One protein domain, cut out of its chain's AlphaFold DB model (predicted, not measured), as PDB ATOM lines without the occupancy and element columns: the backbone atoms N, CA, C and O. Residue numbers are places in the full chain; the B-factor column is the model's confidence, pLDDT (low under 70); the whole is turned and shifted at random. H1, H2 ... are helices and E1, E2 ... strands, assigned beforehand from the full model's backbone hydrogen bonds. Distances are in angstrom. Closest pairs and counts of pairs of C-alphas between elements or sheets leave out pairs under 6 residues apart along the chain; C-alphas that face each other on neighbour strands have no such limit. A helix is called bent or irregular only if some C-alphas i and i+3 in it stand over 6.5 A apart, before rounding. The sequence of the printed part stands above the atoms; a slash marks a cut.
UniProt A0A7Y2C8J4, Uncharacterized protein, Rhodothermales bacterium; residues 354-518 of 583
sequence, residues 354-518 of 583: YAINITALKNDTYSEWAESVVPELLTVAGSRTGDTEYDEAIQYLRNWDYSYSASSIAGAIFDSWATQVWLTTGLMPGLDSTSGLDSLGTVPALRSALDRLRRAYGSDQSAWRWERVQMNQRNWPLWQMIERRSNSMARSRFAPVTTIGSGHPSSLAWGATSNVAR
ATOM      1  N   TYR A 354      97.528 -12.138 231.983       88.56
ATOM      2  CA  TYR A 354      98.804 -12.611 231.442       88.56
ATOM      3  C   TYR A 354      99.835 -11.497 231.400       88.56
ATOM      4  O   TYR A 354      99.519 -10.379 230.995       88.56
ATOM      5  N   ALA A 355     101.077 -11.796 231.783       86.00
ATOM      6  CA  ALA A 355     102.168 -10.829 231.729       86.00
ATOM      7  C   ALA A 355     102.289 -10.193 230.333       86.00
ATOM      8  O   ALA A 355     102.167 -10.870 229.307       86.00
ATOM      9  N   ILE A 356     102.554  -8.885 230.302       87.19
ATOM     10  CA  ILE A 356     102.793  -8.153 229.058       87.19
ATOM     11  C   ILE A 356     104.232  -8.441 228.637       87.19
ATOM     12  O   ILE A 356     105.177  -7.755 229.014       87.19
ATOM     13  N   ASN A 357     104.401  -9.526 227.888       84.81
ATOM     14  CA  ASN A 357     105.682  -9.940 227.340       84.81
ATOM     15  C   ASN A 357     105.656  -9.740 225.825       84.81
ATOM     16  O   ASN A 357     104.933 -10.438 225.111       84.81
ATOM     17  N   ILE A 358     106.468  -8.806 225.327       80.94
ATOM     18  CA  ILE A 358     106.457  -8.447 223.908       80.94
ATOM     19  C   ILE A 358     106.830  -9.613 222.991       80.94
ATOM     20  O   ILE A 358     106.275  -9.751 221.904       80.94
ATOM     21  N   THR A 359     107.722 -10.501 223.441       83.25
ATOM     22  CA  THR A 359     108.086 -11.708 222.698       83.25
ATOM     23  C   THR A 359     106.911 -12.676 222.616       83.25
ATOM     24  O   THR A 359     106.713 -13.290 221.572       83.25
ATOM     25  N   ALA A 360     106.108 -12.797 223.677       88.19
ATOM     26  CA  ALA A 360     104.901 -13.619 223.653       88.19
ATOM     27  C   ALA A 360     103.843 -13.024 222.711       88.19
ATOM     28  O   ALA A 360     103.356 -13.725 221.831       88.19
ATOM     29  N   LEU A 361     103.567 -11.720 222.823       87.06
ATOM     30  CA  LEU A 361     102.572 -11.027 221.997       87.06
ATOM     31  C   LEU A 361     102.938 -11.047 220.505       87.06
ATOM     32  O   LEU A 361     102.078 -11.289 219.661       87.06
ATOM     33  N   LYS A 362     104.219 -10.856 220.161       83.31
ATOM     34  CA  LYS A 362     104.704 -10.930 218.771       83.31
ATOM     35  C   LYS A 362     104.554 -12.329 218.162       83.31
ATOM     36  O   LYS A 362     104.433 -12.445 216.945       83.31
ATOM     37  N   ASN A 363     104.583 -13.371 218.991       88.00
ATOM     38  CA  ASN A 363     104.494 -14.765 218.562       88.00
ATOM     39  C   ASN A 363     103.088 -15.362 218.750       88.00
ATOM     40  O   ASN A 363     102.894 -16.544 218.469       88.00
ATOM     41  N   ASP A 364     102.110 -14.572 219.198       93.38
ATOM     42  CA  ASP A 364     100.730 -15.019 219.371       93.38
ATOM     43  C   ASP A 364     100.024 -15.143 218.013       93.38
ATOM     44  O   ASP A 364      99.555 -14.168 217.422       93.38
ATOM     45  N   THR A 365      99.979 -16.370 217.494       95.44
ATOM     46  CA  THR A 365      99.345 -16.718 216.212       95.44
ATOM     47  C   THR A 365      97.865 -17.087 216.345       95.44
ATOM     48  O   THR A 365      97.277 -17.594 215.388       95.44
ATOM     49  N   TYR A 366      97.263 -16.870 217.518       96.69
ATOM     50  CA  TYR A 366      95.858 -17.165 217.783       96.69
ATOM     51  C   TYR A 366      94.932 -16.171 217.072       96.69
ATOM     52  O   TYR A 366      95.211 -14.973 217.019       96.69
ATOM     53  N   SER A 367      93.822 -16.663 216.520       96.56
ATOM     54  CA  SER A 367      92.893 -15.866 215.721       96.56
ATOM     55  C   SER A 367      91.472 -15.894 216.283       96.56
ATOM     56  O   SER A 367      90.703 -16.812 216.004       96.56
ATOM     57  N   GLU A 368      91.084 -14.801 216.944       95.69
ATOM     58  CA  GLU A 368      89.702 -14.533 217.401       95.69
ATOM     59  C   GLU A 368      88.695 -14.566 216.229       95.69
ATOM     60  O   GLU A 368      87.528 -14.938 216.359       95.69
ATOM     61  N   TRP A 369      89.153 -14.220 215.020       94.81
ATOM     62  CA  TRP A 369      88.348 -14.369 213.805       94.81
ATOM     63  C   TRP A 369      88.046 -15.834 213.484       94.81
ATOM     64  O   TRP A 369      86.922 -16.179 213.131       94.81
ATOM     65  N   ALA A 370      89.053 -16.698 213.585       95.88
ATOM     66  CA  ALA A 370      88.885 -18.102 213.242       95.88
ATOM     67  C   ALA A 370      87.996 -18.789 214.282       95.88
ATOM     68  O   ALA A 370      87.069 -19.503 213.907       95.88
ATOM     69  N   GLU A 371      88.217 -18.497 215.563       96.12
ATOM     70  CA  GLU A 371      87.371 -18.970 216.660       96.12
ATOM     71  C   GLU A 371      85.899 -18.576 216.468       96.12
ATOM     72  O   GLU A 371      85.012 -19.415 216.620       96.12
ATOM     73  N   SER A 372      85.625 -17.331 216.066       92.44
ATOM     74  CA  SER A 372      84.243 -16.860 215.878       92.44
ATOM     75  C   SER A 372      83.535 -17.430 214.643       92.44
ATOM     76  O   SER A 372      82.308 -17.446 214.611       92.44
ATOM     77  N   VAL A 373      84.269 -17.905 213.631       91.00
ATOM     78  CA  VAL A 373      83.698 -18.296 212.326       91.00
ATOM     79  C   VAL A 373      83.681 -19.808 212.103       91.00
ATOM     80  O   VAL A 373      82.726 -20.350 211.538       91.00
ATOM     81  N   VAL A 374      84.729 -20.520 212.521       93.56
ATOM     82  CA  VAL A 374      84.890 -21.954 212.235       93.56
ATOM     83  C   VAL A 374      83.733 -22.807 212.783       93.56
ATOM     84  O   VAL A 374      83.255 -23.659 212.031       93.56
ATOM     85  N   PRO A 375      83.223 -22.613 214.018       92.44
ATOM     86  CA  PRO A 375      82.123 -23.429 214.544       92.44
ATOM     87  C   PRO A 375      80.832 -23.340 213.715       92.44
ATOM     88  O   PRO A 375      80.173 -24.356 213.464       92.44
ATOM     89  N   GLU A 376      80.486 -22.140 213.242       87.62
ATOM     90  CA  GLU A 376      79.313 -21.920 212.388       87.62
ATOM     91  C   GLU A 376      79.501 -22.606 211.032       87.62
ATOM     92  O   GLU A 376      78.659 -23.393 210.592       87.62
ATOM     93  N   LEU A 377      80.660 -22.399 210.406       87.44
ATOM     94  CA  LEU A 377      81.004 -23.029 209.137       87.44
ATOM     95  C   LEU A 377      80.993 -24.562 209.212       87.44
ATOM     96  O   LEU A 377      80.483 -25.221 208.304       87.44
ATOM     97  N   LEU A 378      81.508 -25.148 210.297       90.56
ATOM     98  CA  LEU A 378      81.482 -26.594 210.530       90.56
ATOM     99  C   LEU A 378      80.063 -27.141 210.708       90.56
ATOM    100  O   LEU A 378      79.802 -28.286 210.336       90.56
ATOM    101  N   THR A 379      79.148 -26.335 211.250       87.75
ATOM    102  CA  THR A 379      77.730 -26.696 211.367       87.75
ATOM    103  C   THR A 379      77.087 -26.797 209.984       87.75
ATOM    104  O   THR A 379      76.389 -27.771 209.700       87.75
ATOM    105  N   VAL A 380      77.382 -25.845 209.092       83.62
ATOM    106  CA  VAL A 380      76.878 -25.837 207.707       83.62
ATOM    107  C   VAL A 380      77.516 -26.939 206.856       83.62
ATOM    108  O   VAL A 380      76.839 -27.556 206.037       83.62
ATOM    109  N   ALA A 381      78.804 -27.224 207.062       83.56
ATOM    110  CA  ALA A 381      79.539 -28.243 206.312       83.56
ATOM    111  C   ALA A 381      79.014 -29.678 206.522       83.56
ATOM    112  O   ALA A 381      79.285 -30.550 205.692       83.56
ATOM    113  N   GLY A 382      78.254 -29.908 207.598       75.44
ATOM    114  CA  GLY A 382      77.568 -31.164 207.883       75.44
ATOM    115  C   GLY A 382      78.463 -32.282 208.435       75.44
ATOM    116  O   GLY A 382      79.650 -32.116 208.721       75.44
ATOM    117  N   SER A 383      77.858 -33.453 208.650       65.81
ATOM    118  CA  SER A 383      78.540 -34.680 209.087       65.81
ATOM    119  C   SER A 383      79.055 -35.515 207.907       65.81
ATOM    120  O   SER A 383      78.725 -35.221 206.764       65.81
ATOM    121  N   ARG A 384      79.827 -36.573 208.218       69.19
ATOM    122  CA  ARG A 384      80.493 -37.501 207.279       69.19
ATOM    123  C   ARG A 384      79.790 -37.636 205.927       69.19
ATOM    124  O   ARG A 384      78.647 -38.085 205.857       69.19
ATOM    125  N   THR A 385      80.516 -37.291 204.873       77.38
ATOM    126  CA  THR A 385      80.026 -37.257 203.490       77.38
ATOM    127  C   THR A 385      80.357 -38.528 202.708       77.38
ATOM    128  O   THR A 385      79.838 -38.719 201.611       77.38
ATOM    129  N   GLY A 386      81.213 -39.402 203.255       77.12
ATOM    130  CA  GLY A 386      81.744 -40.581 202.557       77.12
ATOM    131  C   GLY A 386      82.951 -40.269 201.663       77.12
ATOM    132  O   GLY A 386      83.605 -41.187 201.174       77.12
ATOM    133  N   ASP A 387      83.278 -38.989 201.496       88.25
ATOM    134  CA  ASP A 387      84.518 -38.514 200.896       88.25
ATOM    135  C   ASP A 387      85.600 -38.440 201.981       88.25
ATOM    136  O   ASP A 387      85.514 -37.641 202.913       88.25
ATOM    137  N   THR A 388      86.607 -39.311 201.873       89.88
ATOM    138  CA  THR A 388      87.657 -39.446 202.894       89.88
ATOM    139  C   THR A 388      88.484 -38.169 203.042       89.88
ATOM    140  O   THR A 388      88.795 -37.793 204.167       89.88
ATOM    141  N   GLU A 389      88.792 -37.477 201.939       90.81
ATOM    142  CA  GLU A 389      89.585 -36.240 201.971       90.81
ATOM    143  C   GLU A 389      88.800 -35.119 202.667       90.81
ATOM    144  O   GLU A 389      89.318 -34.423 203.543       90.81
ATOM    145  N   TYR A 390      87.518 -34.988 202.328       93.44
ATOM    146  CA  TYR A 390      86.628 -34.021 202.964       93.44
ATOM    147  C   TYR A 390      86.450 -34.303 204.462       93.44
ATOM    148  O   TYR A 390      86.575 -33.403 205.292       93.44
ATOM    149  N   ASP A 391      86.180 -35.558 204.822       92.44
ATOM    150  CA  ASP A 391      85.925 -35.953 206.205       92.44
ATOM    151  C   ASP A 391      87.186 -35.816 207.085       92.44
ATOM    152  O   ASP A 391      87.066 -35.468 208.263       92.44
ATOM    153  N   GLU A 392      88.387 -36.036 206.535       94.00
ATOM    154  CA  GLU A 392      89.670 -35.786 207.213       94.00
ATOM    155  C   GLU A 392      89.909 -34.284 207.436       94.00
ATOM    156  O   GLU A 392      90.224 -33.866 208.553       94.00
ATOM    157  N   ALA A 393      89.658 -33.448 206.425       95.38
ATOM    158  CA  ALA A 393      89.800 -31.996 206.541       95.38
ATOM    159  C   ALA A 393      88.889 -31.414 207.636       95.38
ATOM    160  O   ALA A 393      89.312 -30.584 208.445       95.38
ATOM    161  N   ILE A 394      87.646 -31.898 207.719       95.00
ATOM    162  CA  ILE A 394      86.708 -31.536 208.788       95.00
ATOM    163  C   ILE A 394      87.232 -31.964 210.168       95.00
ATOM    164  O   ILE A 394      87.027 -31.240 211.144       95.00
ATOM    165  N   GLN A 395      87.920 -33.105 210.284       94.50
ATOM    166  CA  GLN A 395      88.531 -33.523 211.551       94.50
ATOM    167  C   GLN A 395      89.688 -32.611 211.966       94.50
ATOM    168  O   GLN A 395      89.749 -32.239 213.139       94.50
ATOM    169  N   TYR A 396      90.555 -32.200 211.033       96.81
ATOM    170  CA  TYR A 396      91.594 -31.207 211.329       96.81
ATOM    171  C   TYR A 396      90.986 -29.907 211.861       96.81
ATOM    172  O   TYR A 396      91.432 -29.412 212.890       96.81
ATOM    173  N   LEU A 397      89.938 -29.391 211.211       96.94
ATOM    174  CA  LEU A 397      89.263 -28.157 211.625       96.94
ATOM    175  C   LEU A 397      88.578 -28.271 212.995       96.94
ATOM    176  O   LEU A 397      88.609 -27.320 213.767       96.94
ATOM    177  N   ARG A 398      87.976 -29.423 213.320       95.62
ATOM    178  CA  ARG A 398      87.326 -29.658 214.626       95.62
ATOM    179  C   ARG A 398      88.306 -29.735 215.790       95.62
ATOM    180  O   ARG A 398      87.940 -29.375 216.902       95.62
ATOM    181  N   ASN A 399      89.514 -30.232 215.537       96.25
ATOM    182  CA  ASN A 399      90.560 -30.381 216.549       96.25
ATOM    183  C   ASN A 399      91.508 -29.173 216.599       96.25
ATOM    184  O   ASN A 399      92.508 -29.211 217.315       96.25
ATOM    185  N   TRP A 400      91.243 -28.139 215.800       98.19
ATOM    186  CA  TRP A 400      92.103 -26.974 215.702       98.19
ATOM    187  C   TRP A 400      91.919 -26.042 216.897       98.19
ATOM    188  O   TRP A 400      90.804 -25.779 217.334       98.19
ATOM    189  N   ASP A 401      93.029 -25.493 217.373       97.31
ATOM    190  CA  ASP A 401      93.113 -24.480 218.423       97.31
ATOM    191  C   ASP A 401      93.008 -23.043 217.880       97.31
ATOM    192  O   ASP A 401      93.373 -22.100 218.571       97.31
ATOM    193  N   TYR A 402      92.586 -22.869 216.623       97.94
ATOM    194  CA  TYR A 402      92.484 -21.573 215.936       97.94
ATOM    195  C   TYR A 402      93.812 -20.805 215.798       97.94
ATOM    196  O   TYR A 402      93.827 -19.619 215.460       97.94
ATOM    197  N   SER A 403      94.944 -21.485 216.006       97.12
ATOM    198  CA  SER A 403      96.279 -20.910 215.892       97.12
ATOM    199  C   SER A 403      96.897 -21.135 214.509       97.12
ATOM    200  O   SER A 403      97.016 -22.266 214.018       97.12
ATOM    201  N   TYR A 404      97.363 -20.053 213.885       95.81
ATOM    202  CA  TYR A 404      98.128 -20.053 212.629       95.81
ATOM    203  C   TYR A 404      99.627 -20.288 212.867       95.81
ATOM    204  O   TYR A 404     100.494 -19.565 212.366       95.81
ATOM    205  N   SER A 405      99.945 -21.302 213.673       94.38
ATOM    206  CA  SER A 405     101.321 -21.756 213.867       94.38
ATOM    207  C   SER A 405     101.897 -22.322 212.563       94.38
ATOM    208  O   SER A 405     101.158 -22.781 211.693       94.38
ATOM    209  N   ALA A 406     103.226 -22.337 212.431       92.06
ATOM    210  CA  ALA A 406     103.922 -22.850 211.244       92.06
ATOM    211  C   ALA A 406     103.469 -24.273 210.837       92.06
ATOM    212  O   ALA A 406     103.296 -24.573 209.656       92.06
ATOM    213  N   SER A 407     103.197 -25.140 211.816       94.88
ATOM    214  CA  SER A 407     102.753 -26.521 211.601       94.88
ATOM    215  C   SER A 407     101.244 -26.685 211.382       94.88
ATOM    216  O   SER A 407     100.789 -27.814 211.200       94.88
ATOM    217  N   SER A 408     100.455 -25.609 211.427       96.62
ATOM    218  CA  SER A 408      98.992 -25.684 211.386       96.62
ATOM    219  C   SER A 408      98.486 -26.155 210.018       96.62
ATOM    220  O   SER A 408      98.610 -25.448 209.020       96.62
ATOM    221  N   ILE A 409      97.911 -27.359 209.970       97.44
ATOM    222  CA  ILE A 409      97.226 -27.894 208.778       97.44
ATOM    223  C   ILE A 409      95.828 -27.277 208.669       97.44
ATOM    224  O   ILE A 409      95.422 -26.790 207.616       97.44
ATOM    225  N   ALA A 410      95.107 -27.232 209.792       97.62
ATOM    226  CA  ALA A 410      93.763 -26.676 209.859       97.62
ATOM    227  C   ALA A 410      93.721 -25.186 209.486       97.62
ATOM    228  O   ALA A 410      92.815 -24.780 208.763       97.62
ATOM    229  N   GLY A 411      94.728 -24.395 209.881       96.50
ATOM    230  CA  GLY A 411      94.842 -22.994 209.470       96.50
ATOM    231  C   GLY A 411      94.926 -22.833 207.948       96.50
ATOM    232  O   GLY A 411      94.239 -21.986 207.381       96.50
ATOM    233  N   ALA A 412      95.687 -23.697 207.266       95.94
ATOM    234  CA  ALA A 412      95.786 -23.690 205.805       95.94
ATOM    235  C   ALA A 412      94.472 -24.092 205.121       95.94
ATOM    236  O   ALA A 412      94.069 -23.464 204.137       95.94
ATOM    237  N   ILE A 413      93.791 -25.112 205.651       96.75
ATOM    238  CA  ILE A 413      92.480 -25.550 205.155       96.75
ATOM    239  C   ILE A 413      91.453 -24.427 205.326       96.75
ATOM    240  O   ILE A 413      90.778 -24.069 204.362       96.75
ATOM    241  N   PHE A 414      91.356 -23.845 206.524       96.19
ATOM    242  CA  PHE A 414      90.371 -22.812 206.836       96.19
ATOM    243  C   PHE A 414      90.589 -21.530 206.028       96.19
ATOM    244  O   PHE A 414      89.647 -21.028 205.426       96.19
ATOM    245  N   ASP A 415      91.817 -21.016 205.949       94.62
ATOM    246  CA  ASP A 415      92.114 -19.799 205.182       94.62
ATOM    247  C   ASP A 415      91.856 -19.987 203.673       94.62
ATOM    248  O   ASP A 415      91.277 -19.116 203.016       94.62
ATOM    249  N   SER A 416      92.197 -21.162 203.125       94.62
ATOM    250  CA  SER A 416      91.861 -21.522 201.742       94.62
ATOM    251  C   SER A 416      90.344 -21.602 201.545       94.62
ATOM    252  O   SER A 416      89.823 -21.066 200.564       94.62
ATOM    253  N   TRP A 417      89.614 -22.194 202.495       93.88
ATOM    254  CA  TRP A 417      88.154 -22.274 202.468       93.88
ATOM    255  C   TRP A 417      87.494 -20.893 202.525       93.88
ATOM    256  O   TRP A 417      86.702 -20.567 201.640       93.88
ATOM    257  N   ALA A 418      87.866 -20.051 203.490       91.62
ATOM    258  CA  ALA A 418      87.362 -18.686 203.619       91.62
ATOM    259  C   ALA A 418      87.634 -17.861 202.350       91.62
ATOM    260  O   ALA A 418      86.762 -17.133 201.876       91.62
ATOM    261  N   THR A 419      88.804 -18.048 201.730       91.44
ATOM    262  CA  THR A 419      89.140 -17.414 200.448       91.44
ATOM    263  C   THR A 419      88.231 -17.881 199.313       91.44
ATOM    264  O   THR A 419      87.805 -17.060 198.505       91.44
ATOM    265  N   GLN A 420      87.897 -19.173 199.231       91.06
ATOM    266  CA  GLN A 420      86.962 -19.674 198.214       91.06
ATOM    267  C   GLN A 420      85.535 -19.164 198.437       91.06
ATOM    268  O   GLN A 420      84.842 -18.848 197.466       91.06
ATOM    269  N   VAL A 421      85.108 -19.015 199.696       87.56
ATOM    270  CA  VAL A 421      83.823 -18.378 200.016       87.56
ATOM    271  C   VAL A 421      83.816 -16.935 199.514       87.56
ATOM    272  O   VAL A 421      82.887 -16.547 198.805       87.56
ATOM    273  N   TRP A 422      84.876 -16.167 199.783       87.12
ATOM    274  CA  TRP A 422      84.999 -14.791 199.298       87.12
ATOM    275  C   TRP A 422      85.023 -14.701 197.767       87.12
ATOM    276  O   TRP A 422      84.301 -13.891 197.198       87.12
ATOM    277  N   LEU A 423      85.779 -15.561 197.078       86.56
ATOM    278  CA  LEU A 423      85.822 -15.576 195.609       86.56
ATOM    279  C   LEU A 423      84.456 -15.876 194.977       86.56
ATOM    280  O   LEU A 423      84.180 -15.415 193.873       86.56
ATOM    281  N   THR A 424      83.614 -16.646 195.668       84.38
ATOM    282  CA  THR A 424      82.292 -17.046 195.170       84.38
ATOM    283  C   THR A 424      81.214 -16.012 195.496       84.38
ATOM    284  O   THR A 424      80.310 -15.793 194.697       84.38
ATOM    285  N   THR A 425      81.290 -15.383 196.671       81.62
ATOM    286  CA  THR A 425      80.207 -14.545 197.218       81.62
ATOM    287  C   THR A 425      80.532 -13.054 197.248       81.62
ATOM    288  O   THR A 425      79.635 -12.234 197.416       81.62
ATOM    289  N   GLY A 426      81.808 -12.689 197.125       80.75
ATOM    290  CA  GLY A 426      82.316 -11.345 197.400       80.75
ATOM    291  C   GLY A 426      82.406 -11.001 198.892       80.75
ATOM    292  O   GLY A 426      82.910  -9.931 199.224       80.75
ATOM    293  N   LEU A 427      81.962 -11.892 199.787       82.81
ATOM    294  CA  LEU A 427      81.865 -11.653 201.226       82.81
ATOM    295  C   LEU A 427      82.840 -12.548 201.990       82.81
ATOM    296  O   LEU A 427      82.868 -13.768 201.822       82.81
ATOM    297  N   MET A 428      83.648 -11.938 202.849       86.06
ATOM    298  CA  MET A 428      84.566 -12.645 203.727       86.06
ATOM    299  C   MET A 428      83.825 -13.068 205.010       86.06
ATOM    300  O   MET A 428      83.283 -12.197 205.703       86.06
ATOM    301  N   PRO A 429      83.787 -14.375 205.352       86.12
ATOM    302  CA  PRO A 429      83.037 -14.881 206.504       86.12
ATOM    303  C   PRO A 429      83.405 -14.181 207.812       86.12
ATOM    304  O   PRO A 429      84.587 -14.019 208.125       86.12
ATOM    305  N   GLY A 430      82.397 -13.738 208.564       82.88
ATOM    306  CA  GLY A 430      82.561 -13.009 209.820       82.88
ATOM    307  C   GLY A 430      83.033 -11.567 209.640       82.88
ATOM    308  O   GLY A 430      82.602 -10.709 210.399       82.88
ATOM    309  N   LEU A 431      83.870 -11.274 208.638       81.75
ATOM    310  CA  LEU A 431      84.407  -9.946 208.333       81.75
ATOM    311  C   LEU A 431      83.359  -8.986 207.759       81.75
ATOM    312  O   LEU A 431      83.145  -7.930 208.359       81.75
ATOM    313  N   ASP A 432      82.708  -9.383 206.658       74.69
ATOM    314  CA  ASP A 432      81.744  -8.560 205.907       74.69
ATOM    315  C   ASP A 432      80.272  -8.845 206.296       74.69
ATOM    316  O   ASP A 432      79.423  -7.964 206.195       74.69
ATOM    317  N   SER A 433      79.950 -10.065 206.753       62.66
ATOM    318  CA  SER A 433      78.628 -10.459 207.278       62.66
ATOM    319  C   SER A 433      78.735 -11.696 208.181       62.66
ATOM    320  O   SER A 433      79.536 -12.596 207.915       62.66
ATOM    321  N   THR A 434      77.901 -11.754 209.225       52.50
ATOM    322  CA  THR A 434      77.636 -12.950 210.058       52.50
ATOM    323  C   THR A 434      76.264 -13.571 209.763       52.50
ATOM    324  O   THR A 434      75.870 -14.542 210.393       52.50
ATOM    325  N   SER A 435      75.492 -12.983 208.848       51.25
ATOM    326  CA  SER A 435      74.103 -13.358 208.578       51.25
ATOM    327  C   SER A 435      74.014 -14.038 207.217       51.25
ATOM    328  O   SER A 435      74.332 -13.412 206.205       51.25
ATOM    329  N   GLY A 436      73.546 -15.289 207.184       53.03
ATOM    330  CA  GLY A 436      73.207 -15.977 205.934       53.03
ATOM    331  C   GLY A 436      74.415 -16.465 205.137       53.03
ATOM    332  O   GLY A 436      74.496 -16.224 203.934       53.03
ATOM    333  N   LEU A 437      75.343 -17.189 205.777       57.38
ATOM    334  CA  LEU A 437      76.215 -18.117 205.051       57.38
ATOM    335  C   LEU A 437      75.339 -19.256 204.510       57.38
ATOM    336  O   LEU A 437      75.273 -20.344 205.080       57.38
ATOM    337  N   ASP A 438      74.599 -18.973 203.439       58.25
ATOM    338  CA  ASP A 438      73.738 -19.948 202.792       58.25
ATOM    339  C   ASP A 438      74.555 -21.196 202.450       58.25
ATOM    340  O   ASP A 438      75.661 -21.127 201.902       58.25
ATOM    341  N   SER A 439      73.967 -22.361 202.729       55.19
ATOM    342  CA  SER A 439      74.510 -23.688 202.396       55.19
ATOM    343  C   SER A 439      74.972 -23.843 200.934       55.19
ATOM    344  O   SER A 439      75.730 -24.761 200.618       55.19
ATOM    345  N   LEU A 440      74.547 -22.941 200.041       54.69
ATOM    346  CA  LEU A 440      74.819 -22.967 198.607       54.69
ATOM    347  C   LEU A 440      76.272 -22.613 198.237       54.69
ATOM    348  O   LEU A 440      76.728 -23.032 197.176       54.69
ATOM    349  N   GLY A 441      77.016 -21.893 199.090       68.31
ATOM    350  CA  GLY A 441      78.391 -21.461 198.785       68.31
ATOM    351  C   GLY A 441      79.492 -22.173 199.575       68.31
ATOM    352  O   GLY A 441      80.598 -22.356 199.072       68.31
ATOM    353  N   THR A 442      79.213 -22.607 200.804       78.69
ATOM    354  CA  THR A 442      80.239 -23.032 201.774       78.69
ATOM    355  C   THR A 442      80.782 -24.437 201.532       78.69
ATOM    356  O   THR A 442      82.000 -24.611 201.511       78.69
ATOM    357  N   VAL A 443      79.930 -25.438 201.293       85.19
ATOM    358  CA  VAL A 443      80.389 -26.815 201.010       85.19
ATOM    359  C   VAL A 443      81.146 -26.907 199.674       85.19
ATOM    360  O   VAL A 443      82.247 -27.469 199.658       85.19
ATOM    361  N   PRO A 444      80.645 -26.337 198.556       88.62
ATOM    362  CA  PRO A 444      81.405 -26.296 197.305       88.62
ATOM    363  C   PRO A 444      82.729 -25.526 197.432       88.62
ATOM    364  O   PRO A 444      83.737 -25.947 196.858       88.62
ATOM    365  N   ALA A 445      82.759 -24.441 198.216       90.19
ATOM    366  CA  ALA A 445      83.983 -23.692 198.491       90.19
ATOM    367  C   ALA A 445      85.019 -24.530 199.251       90.19
ATOM    368  O   ALA A 445      86.199 -24.476 198.906       90.19
ATOM    369  N   LEU A 446      84.602 -25.345 200.231       92.88
ATOM    370  CA  LEU A 446      85.520 -26.249 200.931       92.88
ATOM    371  C   LEU A 446      86.105 -27.282 199.965       92.88
ATOM    372  O   LEU A 446      87.319 -27.437 199.906       92.88
ATOM    373  N   ARG A 447      85.278 -27.924 199.132       93.00
ATOM    374  CA  ARG A 447      85.769 -28.867 198.107       93.00
ATOM    375  C   ARG A 447      86.777 -28.208 197.163       93.00
ATOM    376  O   ARG A 447      87.845 -28.758 196.920       93.00
ATOM    377  N   SER A 448      86.486 -26.986 196.722       94.31
ATOM    378  CA  SER A 448      87.381 -26.199 195.863       94.31
ATOM    379  C   SER A 448      88.701 -25.843 196.559       94.31
ATOM    380  O   SER A 448      89.763 -25.847 195.930       94.31
ATOM    381  N   ALA A 449      88.653 -25.564 197.864       95.12
ATOM    382  CA  ALA A 449      89.827 -25.300 198.685       95.12
ATOM    383  C   ALA A 449      90.712 -26.548 198.835       95.12
ATOM    384  O   ALA A 449      91.925 -26.446 198.642       95.12
ATOM    385  N   LEU A 450      90.117 -27.716 199.100       96.12
ATOM    386  CA  LEU A 450      90.828 -28.999 199.171       96.12
ATOM    387  C   LEU A 450      91.442 -29.363 197.818       96.12
ATOM    388  O   LEU A 450      92.631 -29.657 197.743       96.12
ATOM    389  N   ASP A 451      90.698 -29.208 196.722       95.94
ATOM    390  CA  ASP A 451      91.210 -29.425 195.365       95.94
ATOM    391  C   ASP A 451      92.397 -28.523 195.019       95.94
ATOM    392  O   ASP A 451      93.303 -28.919 194.277       95.94
ATOM    393  N   ARG A 452      92.402 -27.282 195.515       94.50
ATOM    394  CA  ARG A 452      93.528 -26.358 195.343       94.50
ATOM    395  C   ARG A 452      94.745 -26.824 196.136       94.50
ATOM    396  O   ARG A 452      95.834 -26.880 195.566       94.50
ATOM    397  N   LEU A 453      94.565 -27.169 197.412       95.88
ATOM    398  CA  LEU A 453      95.647 -27.648 198.276       95.88
ATOM    399  C   LEU A 453      96.233 -28.960 197.747       95.88
ATOM    400  O   LEU A 453      97.446 -29.060 197.573       95.88
ATOM    401  N   ARG A 454      95.380 -29.908 197.355       96.62
ATOM    402  CA  ARG A 454      95.774 -31.179 196.744       96.62
ATOM    403  C   ARG A 454      96.598 -30.991 195.475       96.62
ATOM    404  O   ARG A 454      97.634 -31.633 195.315       96.62
ATOM    405  N   ARG A 455      96.170 -30.104 194.569       95.88
ATOM    406  CA  ARG A 455      96.912 -29.817 193.327       95.88
ATOM    407  C   ARG A 455      98.269 -29.165 193.584       95.88
ATOM    408  O   ARG A 455      99.201 -29.424 192.830       95.88
ATOM    409  N   ALA A 456      98.374 -28.325 194.611       92.75
ATOM    410  CA  ALA A 456      99.601 -27.597 194.919       92.75
ATOM    411  C   ALA A 456     100.602 -28.413 195.759       92.75
ATOM    412  O   ALA A 456     101.808 -28.288 195.554       92.75
ATOM    413  N   TYR A 457     100.123 -29.252 196.683       93.94
ATOM    414  CA  TYR A 457     100.955 -29.875 197.723       93.94
ATOM    415  C   TYR A 457     100.837 -31.404 197.803       93.94
ATOM    416  O   TYR A 457     101.546 -32.020 198.599       93.94
ATOM    417  N   GLY A 458     100.003 -32.022 196.963       94.94
ATOM    418  CA  GLY A 458      99.734 -33.461 196.965       94.94
ATOM    419  C   GLY A 458      98.532 -33.847 197.831       94.94
ATOM    420  O   GLY A 458      97.989 -33.026 198.563       94.94
ATOM    421  N   SER A 459      98.107 -35.109 197.729       93.25
ATOM    422  CA  SER A 459      96.919 -35.649 198.415       93.25
ATOM    423  C   SER A 459      97.118 -35.968 199.899       93.25
ATOM    424  O   SER A 459      96.152 -36.269 200.585       93.25
ATOM    425  N   ASP A 460      98.358 -35.954 200.388       94.25
ATOM    426  CA  ASP A 460      98.652 -36.119 201.812       94.25
ATOM    427  C   ASP A 460      98.417 -34.787 202.540       94.25
ATOM    428  O   ASP A 460      99.209 -33.851 202.400       94.25
ATOM    429  N   GLN A 461      97.337 -34.694 203.324       94.44
ATOM    430  CA  GLN A 461      96.975 -33.457 204.028       94.44
ATOM    431  C   GLN A 461      98.013 -33.037 205.073       94.44
ATOM    432  O   GLN A 461      98.130 -31.851 205.381       94.44
ATOM    433  N   SER A 462      98.835 -33.965 205.576       93.38
ATOM    434  CA  SER A 462      99.911 -33.635 206.516       93.38
ATOM    435  C   SER A 462     100.989 -32.733 205.897       93.38
ATOM    436  O   SER A 462     101.734 -32.052 206.612       93.38
ATOM    437  N   ALA A 463     101.040 -32.681 204.560       93.00
ATOM    438  CA  ALA A 463     101.895 -31.792 203.790       93.00
ATOM    439  C   ALA A 463     101.369 -30.349 203.723       93.00
ATOM    440  O   ALA A 463     102.161 -29.449 203.426       93.00
ATOM    441  N   TRP A 464     100.083 -30.107 204.010       95.06
ATOM    442  CA  TRP A 464      99.407 -28.805 203.907       95.06
ATOM    443  C   TRP A 464      99.656 -27.911 205.131       95.06
ATOM    444  O   TRP A 464      98.759 -27.243 205.631       95.06
ATOM    445  N   ARG A 465     100.888 -27.902 205.643       94.50
ATOM    446  CA  ARG A 465     101.276 -27.074 206.793       94.50
ATOM    447  C   ARG A 465     101.298 -25.597 206.419       94.50
ATOM    448  O   ARG A 465     101.794 -25.251 205.344       94.50
ATOM    449  N   TRP A 466     100.844 -24.737 207.328       93.38
ATOM    450  CA  TRP A 466     100.815 -23.282 207.150       93.38
ATOM    451  C   TRP A 466     102.131 -22.709 206.622       93.38
ATOM    452  O   TRP A 466     102.124 -21.960 205.654       93.38
ATOM    453  N   GLU A 467     103.271 -23.145 207.160       89.19
ATOM    454  CA  GLU A 467     104.603 -22.690 206.743       89.19
ATOM    455  C   GLU A 467     104.931 -22.950 205.265       89.19
ATOM    456  O   GLU A 467     105.774 -22.261 204.691       89.19
ATOM    457  N   ARG A 468     104.271 -23.943 204.650       87.81
ATOM    458  CA  ARG A 468     104.414 -24.303 203.232       87.81
ATOM    459  C   ARG A 468     103.319 -23.703 202.362       87.81
ATOM    460  O   ARG A 468     103.577 -23.382 201.204       87.81
ATOM    461  N   VAL A 469     102.107 -23.602 202.900       89.00
ATOM    462  CA  VAL A 469     100.950 -23.058 202.179       89.00
ATOM    463  C   VAL A 469     101.044 -21.539 202.079       89.00
ATOM    464  O   VAL A 469     100.797 -20.972 201.021       89.00
ATOM    465  N   GLN A 470     101.476 -20.893 203.158       86.25
ATOM    466  CA  GLN A 470     101.603 -19.448 203.284       86.25
ATOM    467  C   GLN A 470     103.057 -19.024 203.420       86.25
ATOM    468  O   GLN A 470     103.465 -18.420 204.408       86.25
ATOM    469  N   MET A 471     103.870 -19.348 202.422       80.00
ATOM    470  CA  MET A 471     105.250 -18.892 202.435       80.00
ATOM    471  C   MET A 471     105.336 -17.365 202.298       80.00
ATOM    472  O   MET A 471     104.670 -16.745 201.468       80.00
ATOM    473  N   ASN A 472     106.223 -16.763 203.079       77.00
ATOM    474  CA  ASN A 472     106.535 -15.345 203.016       77.00
ATOM    475  C   ASN A 472     107.492 -15.088 201.847       77.00
ATOM    476  O   ASN A 472     108.709 -15.251 201.981       77.00
ATOM    477  N   GLN A 473     106.937 -14.693 200.702       76.69
ATOM    478  CA  GLN A 473     107.706 -14.322 199.520       76.69
ATOM    479  C   GLN A 473     108.106 -12.842 199.572       76.69
ATOM    480  O   GLN A 473     107.283 -11.947 199.777       76.69
ATOM    481  N   ARG A 474     109.397 -12.579 199.381       78.44
ATOM    482  CA  ARG A 474     109.987 -11.247 199.276       78.44
ATOM    483  C   ARG A 474     110.561 -11.072 197.877       78.44
ATOM    484  O   ARG A 474     111.276 -11.937 197.382       78.44
ATOM    485  N   ASN A 475     110.266  -9.947 197.253       75.12
ATOM    486  CA  ASN A 475     110.686  -9.599 195.909       75.12
ATOM    487  C   ASN A 475     111.806  -8.562 195.967       75.12
ATOM    488  O   ASN A 475     111.762  -7.614 196.751       75.12
ATOM    489  N   TRP A 476     112.813  -8.720 195.115       71.25
ATOM    490  CA  TRP A 476     113.735  -7.627 194.831       71.25
ATOM    491  C   TRP A 476     113.126  -6.733 193.740       71.25
ATOM    492  O   TRP A 476     112.458  -7.271 192.846       71.25
ATOM    493  N   PRO A 477     113.352  -5.404 193.763       61.34
ATOM    494  CA  PRO A 477     112.901  -4.529 192.689       61.34
ATOM    495  C   PRO A 477     113.262  -5.085 191.309       61.34
ATOM    496  O   PRO A 477     114.343  -5.641 191.116       61.34
ATOM    497  N   LEU A 478     112.353  -4.910 190.346       59.12
ATOM    498  CA  LEU A 478     112.481  -5.344 188.949       59.12
ATOM    499  C   LEU A 478     112.339  -6.845 188.673       59.12
ATOM    500  O   LEU A 478     112.226  -7.186 187.497       59.12
ATOM    501  N   TRP A 479     112.282  -7.729 189.680       56.97
ATOM    502  CA  TRP A 479     112.210  -9.182 189.448       56.97
ATOM    503  C   TRP A 479     111.126  -9.573 188.433       56.97
ATOM    504  O   TRP A 479     111.417 -10.253 187.454       56.97
ATOM    505  N   GLN A 480     109.893  -9.096 188.623       58.31
ATOM    506  CA  GLN A 480     108.765  -9.499 187.777       58.31
ATOM    507  C   GLN A 480     108.902  -9.031 186.313       58.31
ATOM    508  O   GLN A 480     108.496  -9.743 185.396       58.31
ATOM    509  N   MET A 481     109.491  -7.853 186.075       57.03
ATOM    510  CA  MET A 481     109.748  -7.340 184.717       57.03
ATOM    511  C   MET A 481     110.936  -8.064 184.070       57.03
ATOM    512  O   MET A 481     110.908  -8.440 182.899       57.03
ATOM    513  N   ILE A 482     111.977  -8.318 184.857       54.84
ATOM    514  CA  ILE A 482     113.168  -9.058 184.454       54.84
ATOM    515  C   ILE A 482     112.828 -10.506 184.061       54.84
ATOM    516  O   ILE A 482     113.314 -11.005 183.044       54.84
ATOM    517  N   GLU A 483     111.990 -11.184 184.847       53.97
ATOM    518  CA  GLU A 483     111.568 -12.569 184.624       53.97
ATOM    519  C   GLU A 483     110.866 -12.732 183.268       53.97
ATOM    520  O   GLU A 483     111.179 -13.661 182.507       53.97
ATOM    521  N   ARG A 484     109.981 -11.778 182.941       56.91
ATOM    522  CA  ARG A 484     109.247 -11.708 181.670       56.91
ATOM    523  C   ARG A 484     110.165 -11.479 180.466       56.91
ATOM    524  O   ARG A 484     109.845 -11.946 179.377       56.91
ATOM    525  N   ARG A 485     111.329 -10.841 180.652       55.38
ATOM    526  CA  ARG A 485     112.313 -10.550 179.587       55.38
ATOM    527  C   ARG A 485     113.349 -11.659 179.329       55.38
ATOM    528  O   ARG A 485     114.270 -11.452 178.549       55.38
ATOM    529  N   SER A 486     113.191 -12.855 179.907       49.72
ATOM    530  CA  SER A 486     113.925 -14.077 179.509       49.72
ATOM    531  C   SER A 486     115.469 -14.038 179.620       49.72
ATOM    532  O   SER A 486     116.148 -14.836 178.973       49.72
ATOM    533  N   ASN A 487     116.068 -13.191 180.464       53.22
ATOM    534  CA  ASN A 487     117.520 -13.248 180.703       53.22
ATOM    535  C   ASN A 487     117.862 -14.174 181.886       53.22
ATOM    536  O   ASN A 487     117.490 -13.919 183.032       53.22
ATOM    537  N   SER A 488     118.611 -15.249 181.615       52.75
ATOM    538  CA  SER A 488     118.973 -16.302 182.583       52.75
ATOM    539  C   SER A 488     119.738 -15.794 183.814       52.75
ATOM    540  O   SER A 488     119.525 -16.290 184.915       52.75
ATOM    541  N   MET A 489     120.585 -14.773 183.651       48.53
ATOM    542  CA  MET A 489     121.377 -14.173 184.737       48.53
ATOM    543  C   MET A 489     120.511 -13.404 185.741       48.53
ATOM    544  O   MET A 489     120.784 -13.348 186.937       48.53
ATOM    545  N   ALA A 490     119.435 -12.824 185.237       51.59
ATOM    546  CA  ALA A 490     118.553 -11.987 186.012       51.59
ATOM    547  C   ALA A 490     117.511 -12.846 186.766       51.59
ATOM    548  O   ALA A 490     117.105 -12.472 187.863       51.59
ATOM    549  N   ARG A 491     117.230 -14.064 186.257       56.66
ATOM    550  CA  ARG A 491     116.476 -15.136 186.938       56.66
ATOM    551  C   ARG A 491     117.171 -15.740 188.167       56.66
ATOM    552  O   ARG A 491     116.499 -16.358 188.981       56.66
ATOM    553  N   SER A 492     118.488 -15.599 188.321       60.31
ATOM    554  CA  SER A 492     119.204 -16.124 189.498       60.31
ATOM    555  C   SER A 492     119.595 -15.038 190.502       60.31
ATOM    556  O   SER A 492     119.541 -15.277 191.703       60.31
ATOM    557  N   ARG A 493     119.955 -13.831 190.039       66.19
ATOM    558  CA  ARG A 493     120.491 -12.761 190.904       66.19
ATOM    559  C   ARG A 493     119.430 -11.950 191.660       66.19
ATOM    560  O   ARG A 493     119.719 -11.424 192.738       66.19
ATOM    561  N   PHE A 494     118.228 -11.850 191.095       70.31
ATOM    562  CA  PHE A 494     117.110 -11.069 191.644       70.31
ATOM    563  C   PHE A 494     115.916 -11.937 192.057       70.31
ATOM    564  O   PHE A 494     114.830 -11.404 192.271       70.31
ATOM    565  N   ALA A 495     116.114 -13.258 192.143       69.88
ATOM    566  CA  ALA A 495     115.058 -14.211 192.463       69.88
ATOM    567  C   ALA A 495     114.359 -13.865 193.787       69.88
ATOM    568  O   ALA A 495     115.027 -13.399 194.718       69.88
ATOM    569  N   PRO A 496     113.037 -14.099 193.899       74.69
ATOM    570  CA  PRO A 496     112.317 -13.876 195.133       74.69
ATOM    571  C   PRO A 496     112.899 -14.758 196.229       74.69
ATOM    572  O   PRO A 496     113.279 -15.907 195.990       74.69
ATOM    573  N   VAL A 497     112.945 -14.219 197.439       76.69
ATOM    574  CA  VAL A 497     113.339 -14.975 198.620       76.69
ATOM    575  C   VAL A 497     112.088 -15.450 199.323       76.69
ATOM    576  O   VAL A 497     111.182 -14.669 199.601       76.69
ATOM    577  N   THR A 498     112.068 -16.732 199.644       77.25
ATOM    578  CA  THR A 498     110.937 -17.359 200.306       77.25
ATOM    579  C   THR A 498     111.344 -17.774 201.710       77.25
ATOM    580  O   THR A 498     112.347 -18.461 201.900       77.25
ATOM    581  N   THR A 499     110.568 -17.347 202.697       76.44
ATOM    582  CA  THR A 499     110.715 -17.749 204.100       76.44
ATOM    583  C   THR A 499     109.450 -18.450 204.575       76.44
ATOM    584  O   THR A 499     108.397 -18.347 203.943       76.44
ATOM    585  N   ILE A 500     109.554 -19.202 205.667       81.50
ATOM    586  CA  ILE A 500     108.396 -19.872 206.259       81.50
ATOM    587  C   ILE A 500     107.367 -18.851 206.763       81.50
ATOM    588  O   ILE A 500     107.721 -17.764 207.225       81.50
ATOM    589  N   GLY A 501     106.091 -19.205 206.639       78.25
ATOM    590  CA  GLY A 501     104.969 -18.424 207.156       78.25
ATOM    591  C   GLY A 501     104.579 -18.783 208.582       78.25
ATOM    592  O   GLY A 501     104.599 -19.950 208.971       78.25
ATOM    593  N   SER A 502     104.151 -17.778 209.339       87.50
ATOM    594  CA  SER A 502     103.470 -17.920 210.628       87.50
ATOM    595  C   SER A 502     102.541 -16.732 210.848       87.50
ATOM    596  O   SER A 502     102.806 -15.648 210.324       87.50
ATOM    597  N   GLY A 503     101.494 -16.922 211.649       91.19
ATOM    598  CA  GLY A 503     100.524 -15.871 211.941       91.19
ATOM    599  C   GLY A 503      99.606 -15.563 210.761       91.19
ATOM    600  O   GLY A 503      99.730 -16.145 209.681       91.19
ATOM    601  N   HIS A 504      98.680 -14.641 210.984       92.88
ATOM    602  CA  HIS A 504      97.621 -14.255 210.057       92.88
ATOM    603  C   HIS A 504      97.227 -12.786 210.306       92.88
ATOM    604  O   HIS A 504      97.485 -12.265 211.394       92.88
ATOM    605  N   PRO A 505      96.588 -12.081 209.354       91.19
ATOM    606  CA  PRO A 505      96.122 -10.719 209.586       91.19
ATOM    607  C   PRO A 505      95.219 -10.496 210.807       91.19
ATOM    608  O   PRO A 505      95.186  -9.400 211.363       91.19
ATOM    609  N   SER A 506      94.501 -11.535 211.234       93.25
ATOM    610  CA  SER A 506      93.615 -11.514 212.405       93.25
ATOM    611  C   SER A 506      94.308 -11.800 213.744       93.25
ATOM    612  O   SER A 506      93.645 -11.687 214.773       93.25
ATOM    613  N   SER A 507      95.589 -12.181 213.758       93.62
ATOM    614  CA  SER A 507      96.350 -12.471 214.982       93.62
ATOM    615  C   SER A 507      97.297 -11.327 215.359       93.62
ATOM    616  O   SER A 507      97.627 -10.466 214.538       93.62
ATOM    617  N   LEU A 508      97.768 -11.304 216.613       91.88
ATOM    618  CA  LEU A 508      98.774 -10.329 217.059       91.88
ATOM    619  C   LEU A 508     100.111 -10.535 216.337       91.88
ATOM    620  O   LEU A 508     100.722  -9.563 215.878       91.88
ATOM    621  N   ALA A 509     100.516 -11.793 216.152       89.69
ATOM    622  CA  ALA A 509     101.566 -12.177 215.223       89.69
ATOM    623  C   ALA A 509     101.071 -11.971 213.786       89.69
ATOM    624  O   ALA A 509     100.385 -12.823 213.222       89.69
ATOM    625  N   TRP A 510     101.399 -10.823 213.194       87.25
ATOM    626  CA  TRP A 510     101.021 -10.525 211.812       87.25
ATOM    627  C   TRP A 510     101.624 -11.530 210.833       87.25
ATOM    628  O   TRP A 510     102.830 -11.793 210.889       87.25
ATOM    629  N   GLY A 511     100.801 -11.996 209.895       86.62
ATOM    630  CA  GLY A 511     101.205 -12.923 208.848       86.62
ATOM    631  C   GLY A 511     100.353 -12.822 207.585       86.62
ATOM    632  O   GLY A 511      99.691 -11.821 207.326       86.62
ATOM    633  N   ALA A 512     100.426 -13.878 206.785       82.94
ATOM    634  CA  ALA A 512      99.813 -14.021 205.471       82.94
ATOM    635  C   ALA A 512      98.360 -14.469 205.490       82.94
ATOM    636  O   ALA A 512      97.906 -15.084 206.446       82.94
ATOM    637  N   THR A 513      97.660 -14.207 204.388       84.50
ATOM    638  CA  THR A 513      96.393 -14.859 204.043       84.50
ATOM    639  C   THR A 513      96.399 -15.227 202.560       84.50
ATOM    640  O   THR A 513      96.984 -14.528 201.727       84.50
ATOM    641  N   SER A 514      95.708 -16.312 202.207       80.00
ATOM    642  CA  SER A 514      95.420 -16.686 200.818       80.00
ATOM    643  C   SER A 514      94.632 -15.612 200.073       80.00
ATOM    644  O   SER A 514      94.694 -15.560 198.840       80.00
ATOM    645  N   ASN A 515      93.875 -14.775 200.788       79.12
ATOM    646  CA  ASN A 515      93.105 -13.692 200.198       79.12
ATOM    647  C   ASN A 515      93.977 -12.444 200.013       79.12
ATOM    648  O   ASN A 515      93.955 -11.500 200.800       79.12
ATOM    649  N   VAL A 516      94.711 -12.419 198.903       66.44
ATOM    650  CA  VAL A 516      95.631 -11.327 198.559       66.44
ATOM    651  C   VAL A 516      94.973  -9.946 198.465       66.44
ATOM    652  O   VAL A 516      95.650  -8.946 198.686       66.44
ATOM    653  N   ALA A 517      93.671  -9.868 198.169       63.69
ATOM    654  CA  ALA A 517      92.935  -8.602 198.153       63.69
ATOM    655  C   ALA A 517      92.708  -8.043 199.568       63.69
ATOM    656  O   ALA A 517      92.541  -6.839 199.743       63.69
ATOM    657  N   ARG A 518      92.719  -8.916 200.579       65.94
ATOM    658  CA  ARG A 518      92.520  -8.586 201.996       65.94
ATOM    659  C   ARG A 518      93.819  -8.586 202.805       65.94
ATOM    660  O   ARG A 518      93.790  -8.293 203.997       65.94
TER     661      ARG A 518
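What this domain is: This is residues 354 to 518 of the 583 residues of an uncharacterized protein of Rhodothermales bacterium (UniProt A0A7Y2C8J4). A body of crossed helices, with H4 and H5 packed together and H2 and H3 beside them, sends out a long arm made of the antiparallel strands E1 and E2, with the small helices H7 and H8 as a head at its tip. H6 packs on one end of H4, near the arm's root; H1 touches no helix, and residues 500 to 518 run from the arm back toward the body. The printed part has 165 residues, with eight named helices and two named strands in the order H1 H2 H3 H4 H5 H6 E1 H7 H8 E2; the class is mostly helix. It is compact, with a radius of gyration of the C-alphas of 17.6 A, and spans 53 by 43 by 30 A.

Where its parts are: Find C-alpha 472 at (106.535, -15.345, 203.016), where E1, residues 472 to 474, begins; its partner E2 is residues 497 to 499. Between them look for H7, residues 479 to 484, and H8, residues 490 to 493. Before E1 comes H6, residues 466 to 469. The longest helix, H5, residues 439 to 457, runs 27.6 A from C-alpha 439 at (74.510, -23.688, 202.396) to C-alpha 457 at (100.955, -29.875, 197.723). H4, residues 409 to 425, is 24.5 A long; H3, residues 388 to 398, is 15.3 A; H2, residues 368 to 381, is 20.4 A. H1 is residues 358 to 362. H2 and H5 are irregular: C-alphas 372 and 375 are 7.0 A apart, and C-alphas 440 and 443 are 7.2 A apart.

How they stand to each other: Start at E1 and E2, antiparallel at 160 degrees, where N 472 and O 499 are 2.8 A apart, within hydrogen-bond range, as are N 497 and O 474 at 2.8 A. Farther out, H7 and H8 touch, the C-alphas of Glu 483 and Arg 491 being closest at 6.0 A. Toward the body, H6 touches H4 at residues 409 to 412 alone; the closest C-alphas, of Ala 412 and Trp 466, are 5.2 A apart. H4 and H5 touch at a steep tilt of 53 degrees, opposite ways, with C-alphas 420 and 445 closest at 5.0 A. H3 touches residues 409 to 414 of H4 alone, about perpendicular at 77 degrees, with C-alphas 397 and 410 closest at 5.1 A. H2 and H3 form a helical hairpin and only just touch, with 3 pairs of C-alphas within 8 A, the closest being those of Leu 378 and Ile 394 at 7.4 A. In H1, H3 and H4 every O i to N i+4 pair is within hydrogen-bond range; H2 has 8 of 10, H5 13 of 15 and H7 1 of 2, while H6 and H8 are too short for such a pair.

The domain as a whole: Look for the two C-alphas farthest apart at Tyr 354 and Ser 486, 54.1 A. The printed part has no cut, residues 484 to 489 stand free, and the link from H4 to H5 is long. Mean pLDDT of the printed part is 83.2, with residues 383 to 384, 433 to 441, 477 to 493, 495 and 516 to 518 under 70.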